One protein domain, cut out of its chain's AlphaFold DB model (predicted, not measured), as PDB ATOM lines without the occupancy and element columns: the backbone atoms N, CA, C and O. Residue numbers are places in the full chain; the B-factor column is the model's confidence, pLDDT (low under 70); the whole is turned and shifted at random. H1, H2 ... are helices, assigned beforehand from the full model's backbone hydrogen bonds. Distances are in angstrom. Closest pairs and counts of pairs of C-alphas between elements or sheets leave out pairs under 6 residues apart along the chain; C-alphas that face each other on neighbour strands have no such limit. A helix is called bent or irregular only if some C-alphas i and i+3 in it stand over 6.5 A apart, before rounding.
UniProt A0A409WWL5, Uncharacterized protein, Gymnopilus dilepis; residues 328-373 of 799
ATOM      1  N   PRO A 328      22.731  -5.416  51.827       76.25
ATOM      2  CA  PRO A 328      22.723  -6.027  50.491       76.25
ATOM      3  C   PRO A 328      21.317  -6.207  49.893       76.25
ATOM      4  O   PRO A 328      21.150  -6.057  48.682       76.25
ATOM      5  N   GLY A 329      20.287  -6.464  50.707       72.31
ATOM      6  CA  GLY A 329      18.897  -6.557  50.247       72.31
ATOM      7  C   GLY A 329      18.342  -5.203  49.794       72.31
ATOM      8  O   GLY A 329      17.749  -5.098  48.718       72.31
ATOM      9  N   ILE A 330      18.611  -4.142  50.566       77.62
ATOM     10  CA  ILE A 330      18.266  -2.760  50.188       77.62
ATOM     11  C   ILE A 330      18.995  -2.372  48.895       77.62
ATOM     12  O   ILE A 330      18.392  -1.809  47.979       77.62
ATOM     13  N   GLN A 331      20.291  -2.671  48.807       79.81
ATOM     14  CA  GLN A 331      21.140  -2.299  47.679       79.81
ATOM     15  C   GLN A 331      20.749  -3.053  46.399       79.81
ATOM     16  O   GLN A 331      20.695  -2.444  45.329       79.81
ATOM     17  N   ALA A 332      20.364  -4.331  46.502       77.12
ATOM     18  CA  ALA A 332      19.803  -5.098  45.393       77.12
ATOM     19  C   ALA A 332      18.513  -4.457  44.855       77.12
ATOM     20  O   ALA A 332      18.446  -4.134  43.666       77.12
ATOM     21  N   VAL A 333      17.528  -4.186  45.724       78.38
ATOM     22  CA  VAL A 333      16.238  -3.587  45.326       78.38
ATOM     23  C   VAL A 333      16.424  -2.178  44.747       78.38
ATOM     24  O   VAL A 333      15.836  -1.869  43.707       78.38
ATOM     25  N   LYS A 334      17.297  -1.343  45.335       84.69
ATOM     26  CA  LYS A 334      17.671  -0.030  44.773       84.69
ATOM     27  C   LYS A 334      18.302  -0.169  43.385       84.69
ATOM     28  O   LYS A 334      17.839   0.478  42.450       84.69
ATOM     29  N   SER A 335      19.290  -1.052  43.219       81.38
ATOM     30  CA  SER A 335      19.981  -1.235  41.934       81.38
ATOM     31  C   SER A 335      19.057  -1.746  40.820       81.38
ATOM     32  O   SER A 335      19.173  -1.302  39.680       81.38
ATOM     33  N   PHE A 336      18.093  -2.618  41.138       82.81
ATOM     34  CA  PHE A 336      17.061  -3.052  40.194       82.81
ATOM     35  C   PHE A 336      16.122  -1.898  39.817       82.81
ATOM     36  O   PHE A 336      15.883  -1.655  38.633       82.81
ATOM     37  N   SER A 337      15.652  -1.146  40.815       83.62
ATOM     38  CA  SER A 337      14.759   0.004  40.622       83.62
ATOM     39  C   SER A 337      15.412   1.089  39.761       83.62
ATOM     40  O   SER A 337      14.778   1.627  38.858       83.62
ATOM     41  N   GLU A 338      16.703   1.360  39.970       89.88
ATOM     42  CA  GLU A 338      17.481   2.286  39.147       89.88
ATOM     43  C   GLU A 338      17.643   1.819  37.697       89.88
ATOM     44  O   GLU A 338      17.527   2.644  36.793       89.88
ATOM     45  N   LYS A 339      17.904   0.530  37.445       84.19
ATOM     46  CA  LYS A 339      18.036  -0.000  36.074       84.19
ATOM     47  C   LYS A 339      16.715   0.078  35.311       84.19
ATOM     48  O   LYS A 339      16.686   0.548  34.176       84.19
ATOM     49  N   MET A 340      15.613  -0.275  35.978       80.69
ATOM     50  CA  MET A 340      14.257  -0.109  35.449       80.69
ATOM     51  C   MET A 340      13.933   1.368  35.164       80.69
ATOM     52  O   MET A 340      13.408   1.682  34.100       80.69
ATOM     53  N   ALA A 341      14.296   2.290  36.064       86.62
ATOM     54  CA  ALA A 341      14.080   3.730  35.880       86.62
ATOM     55  C   ALA A 341      14.954   4.352  34.772       86.62
ATOM     56  O   ALA A 341      14.538   5.319  34.136       86.62
ATOM     57  N   LYS A 342      16.145   3.794  34.514       92.50
ATOM     58  CA  LYS A 342      17.036   4.183  33.404       92.50
ATOM     59  C   LYS A 342      16.600   3.604  32.050       92.50
ATOM     60  O   LYS A 342      17.174   3.976  31.031       92.50
ATOM     61  N   GLY A 343      15.592   2.728  32.028       85.88
ATOM     62  CA  GLY A 343      15.099   2.089  30.806       85.88
ATOM     63  C   GLY A 343      16.049   1.041  30.223       85.88
ATOM     64  O   GLY A 343      15.934   0.718  29.042       85.88
ATOM     65  N   GLU A 344      16.985   0.507  31.017       90.94
ATOM     66  CA  GLU A 344      17.837  -0.597  30.569       90.94
ATOM     67  C   GLU A 344      16.988  -1.862  30.393       90.94
ATOM     68  O   GLU A 344      16.411  -2.384  31.352       90.94
ATOM     69  N   GLU A 345      16.931  -2.391  29.168       82.81
ATOM     70  CA  GLU A 345      16.289  -3.675  28.894       82.81
ATOM     71  C   GLU A 345      17.090  -4.822  29.519       82.81
ATOM     72  O   GLU A 345      17.938  -5.452  28.888       82.81
ATOM     73  N   LEU A 346      16.783  -5.130  30.780       88.25
ATOM     74  CA  LEU A 346      17.257  -6.338  31.447       88.25
ATOM     75  C   LEU A 346      16.945  -7.566  30.579       88.25
ATOM     76  O   LEU A 346      15.808  -7.740  30.126       88.25
ATOM     77  N   LEU A 347      17.938  -8.435  30.387       88.88
ATOM     78  CA  LEU A 347      17.749  -9.741  29.750       88.88
ATOM     79  C   LEU A 347      16.696 -10.565  30.520       88.88
ATOM     80  O   LEU A 347      16.558 -10.372  31.734       88.88
ATOM     81  N   PRO A 348      15.966 -11.496  29.870       81.69
ATOM     82  CA  PRO A 348      14.889 -12.257  30.514       81.69
ATOM     83  C   PRO A 348      15.313 -12.936  31.825       81.69
ATOM     84  O   PRO A 348      14.604 -12.850  32.823       81.69
ATOM     85  N   GLU A 349      16.511 -13.519  31.846       80.31
ATOM     86  CA  GLU A 349      17.139 -14.144  33.019       80.31
ATOM     87  C   GLU A 349      17.332 -13.146  34.174       80.31
ATOM     88  O   GLU A 349      16.984 -13.432  35.319       80.31
ATOM     89  N   GLY A 350      17.803 -11.933  33.868       83.00
ATOM     90  CA  GLY A 350      17.967 -10.852  34.843       83.00
ATOM     91  C   GLY A 350      16.640 -10.305  35.377       83.00
ATOM     92  O   GLY A 350      16.577  -9.906  36.539       83.00
ATOM     93  N   ARG A 351      15.564 -10.327  34.572       76.75
ATOM     94  CA  ARG A 351      14.205 -10.001  35.047       76.75
ATOM     95  C   ARG A 351      13.711 -11.068  36.031       76.75
ATOM     96  O   ARG A 351      13.218 -10.709  37.096       76.75
ATOM     97  N   VAL A 352      13.899 -12.354  35.718       79.31
ATOM     98  CA  VAL A 352      13.500 -13.478  36.588       79.31
ATOM     99  C   VAL A 352      14.237 -13.444  37.929       79.31
ATOM    100  O   VAL A 352      13.586 -13.496  38.973       79.31
ATOM    101  N   GLU A 353      15.565 -13.307  37.934       79.19
ATOM    102  CA  GLU A 353      16.331 -13.333  39.187       79.19
ATOM    103  C   GLU A 353      16.085 -12.075  40.042       79.19
ATOM    104  O   GLU A 353      15.946 -12.174  41.260       79.19
ATOM    105  N   ALA A 354      15.898 -10.896  39.434       76.56
ATOM    106  CA  ALA A 354      15.491  -9.705  40.184       76.56
ATOM    107  C   ALA A 354      14.079  -9.836  40.788       76.56
ATOM    108  O   ALA A 354      13.863  -9.453  41.941       76.56
ATOM    109  N   SER A 355      13.122 -10.427  40.058       77.88
ATOM    110  CA  SER A 355      11.795 -10.750  40.600       77.88
ATOM    111  C   SER A 355      11.872 -11.757  41.750       77.88
ATOM    112  O   SER A 355      11.159 -11.600  42.740       77.88
ATOM    113  N   ARG A 356      12.764 -12.752  41.669       83.75
ATOM    114  CA  ARG A 356      13.021 -13.716  42.749       83.75
ATOM    115  C   ARG A 356      13.556 -13.034  44.009       83.75
ATOM    116  O   ARG A 356      13.030 -13.283  45.091       83.75
ATOM    117  N   VAL A 357      14.551 -12.153  43.879       79.62
ATOM    118  CA  VAL A 357      15.103 -11.389  45.014       79.62
ATOM    119  C   VAL A 357      14.027 -10.502  45.648       79.62
ATOM    120  O   VAL A 357      13.876 -10.508  46.869       79.62
ATOM    121  N   LEU A 358      13.218  -9.801  44.845       80.19
ATOM    122  CA  LEU A 358      12.116  -8.976  45.352       80.19
ATOM    123  C   LEU A 358      11.059  -9.808  46.101       80.19
ATOM    124  O   LEU A 358      10.625  -9.419  47.184       80.19
ATOM    125  N   MET A 359      10.684 -10.974  45.563       80.56
ATOM    126  CA  MET A 359       9.766 -11.919  46.215       80.56
ATOM    127  C   MET A 359      10.329 -12.437  47.547       80.56
ATOM    128  O   MET A 359       9.588 -12.519  48.524       80.56
ATOM    129  N   GLN A 360      11.632 -12.729  47.622       85.06
ATOM    130  CA  GLN A 360      12.284 -13.159  48.863       85.06
ATOM    131  C   GLN A 360      12.294 -12.048  49.925       85.06
ATOM    132  O   GLN A 360      12.003 -12.312  51.089       85.06
ATOM    133  N   VAL A 361      12.572 -10.798  49.535       79.50
ATOM    134  CA  VAL A 361      12.511  -9.638  50.445       79.50
ATOM    135  C   VAL A 361      11.086  -9.421  50.969       79.50
ATOM    136  O   VAL A 361      10.903  -9.198  52.165       79.50
ATOM    137  N   MET A 362      10.071  -9.550  50.107       76.88
ATOM    138  CA  MET A 362       8.656  -9.461  50.497       76.88
ATOM    139  C   MET A 362       8.248 -10.588  51.457       76.88
ATOM    140  O   MET A 362       7.619 -10.315  52.479       76.88
ATOM    141  N   ALA A 363       8.639 -11.835  51.178       80.06
ATOM    142  CA  ALA A 363       8.369 -12.976  52.052       80.06
ATOM    143  C   ALA A 363       9.006 -12.788  53.438       80.06
ATOM    144  O   ALA A 363       8.327 -12.935  54.452       80.06
ATOM    145  N   ASN A 364      10.276 -12.367  53.488       79.25
ATOM    146  CA  ASN A 364      10.980 -12.093  54.741       79.25
ATOM    147  C   ASN A 364      10.311 -10.959  55.545       79.25
ATOM    148  O   ASN A 364      10.250 -11.038  56.772       79.25
ATOM    149  N   LEU A 365       9.789  -9.920  54.881       76.81
ATOM    150  CA  LEU A 365       9.053  -8.833  55.536       76.81
ATOM    151  C   LEU A 365       7.718  -9.312  56.125       76.81
ATOM    152  O   LEU A 365       7.419  -8.982  57.270       76.81
ATOM    153  N   ILE A 366       6.954 -10.125  55.389       78.94
ATOM    154  CA  ILE A 366       5.703 -10.723  55.886       78.94
ATOM    155  C   ILE A 366       5.996 -11.630  57.090       78.94
ATOM    156  O   ILE A 366       5.386 -11.462  58.141       78.94
ATOM    157  N   SER A 367       7.002 -12.508  57.008       80.31
ATOM    158  CA  SER A 367       7.388 -13.376  58.131       80.31
ATOM    159  C   SER A 367       7.903 -12.609  59.359       80.31
ATOM    160  O   SER A 367       7.687 -13.060  60.484       80.31
ATOM    161  N   LYS A 368       8.559 -11.451  59.188       76.50
ATOM    162  CA  LYS A 368       8.865 -10.549  60.315       76.50
ATOM    163  C   LYS A 368       7.569  -9.979  60.910       76.50
ATOM    164  O   LYS A 368       7.366 -10.104  62.115       76.50
ATOM    165  N   ALA A 369       6.680  -9.428  60.081       74.25
ATOM    166  CA  ALA A 369       5.423  -8.820  60.521       74.25
ATOM    167  C   ALA A 369       4.491  -9.810  61.248       74.25
ATOM    168  O   ALA A 369       3.975  -9.477  62.312       74.25
ATOM    169  N   ASP A 370       4.329 -11.035  60.744       75.94
ATOM    170  CA  ASP A 370       3.498 -12.070  61.377       75.94
ATOM    171  C   ASP A 370       4.048 -12.488  62.751       75.94
ATOM    172  O   ASP A 370       3.289 -12.641  63.710       75.94
ATOM    173  N   ASN A 371       5.375 -12.611  62.888       72.12
ATOM    174  CA  ASN A 371       6.013 -12.866  64.183       72.12
ATOM    175  C   ASN A 371       5.821 -11.692  65.158       72.12
ATOM    176  O   ASN A 371       5.540 -11.914  66.335       72.12
ATOM    177  N   THR A 372       5.902 -10.449  64.679       67.94
ATOM    178  CA  THR A 372       5.597  -9.246  65.468       67.94
ATOM    179  C   THR A 372       4.134  -9.225  65.932       67.94
ATOM    180  O   THR A 372       3.870  -9.020  67.115       67.94
ATOM    181  N   VAL A 373       3.174  -9.508  65.045       73.62
ATOM    182  CA  VAL A 373       1.741  -9.602  65.387       73.62
ATOM    183  C   VAL A 373       1.476 -10.723  66.397       73.62
ATOM    184  O   VAL A 373       0.682 -10.545  67.322       73.62
TER     185      VAL A 373
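What this domain is: This is residues 328 to 373 of the 799 residues of an uncharacterized protein of Gymnopilus dilepis (UniProt A0A409WWL5). One long helix, H2, has a shorter helix, H1, slanting across it near Leu 358, and the last part of H2, residues 362 to 373, sticks out as a free arm that makes much of the length. The two helices run opposite ways, joined by the short link of residues 342 to 347. The printed part has 46 residues with two named helices, H1 then H2 along the chain, and no named strand; its class is all helix. It is loose, with a radius of gyration of the C-alphas of 12.7 A, and the C-alphas span 40 by 17 by 15 A.

How they stand to each other: The longest helix is H2, residues 348 to 373. H1, residues 328 to 341, touches H2, which takes part with residues 354 to 361 alone. The closest C-alphas of the two helices are those of Val 333 and Leu 358, 6.8 A apart. Their lines stand at a steep tilt of 48 degrees, opposite ways, and their centres are 13.3 A apart. In H1 and H2 every pair of backbone O of residue i and N of residue i+4 is within hydrogen-bond range.

Where its parts are: H2 measures 37.4 A from C-alpha 348 at (14.889, -12.257, 30.514) to C-alpha 373 at (1.741, -9.602, 65.387). H1 measures 19.6 A and begins at C-alpha 328, at (22.723, -6.027, 50.491). Neither helix is bent.

The domain as a whole: The two C-alphas farthest apart are those of Glu 345 and Val 373, 39.7 A. Without residues 362 to 373, which stand free, the body of 34 residues spans 22 by 17 by 11 A. The printed part has no cut, and the link from H1 to H2 is short, with 6 residues. The mean pLDDT of the printed part is 80.4, and residue 372 is the one printed residue under 70.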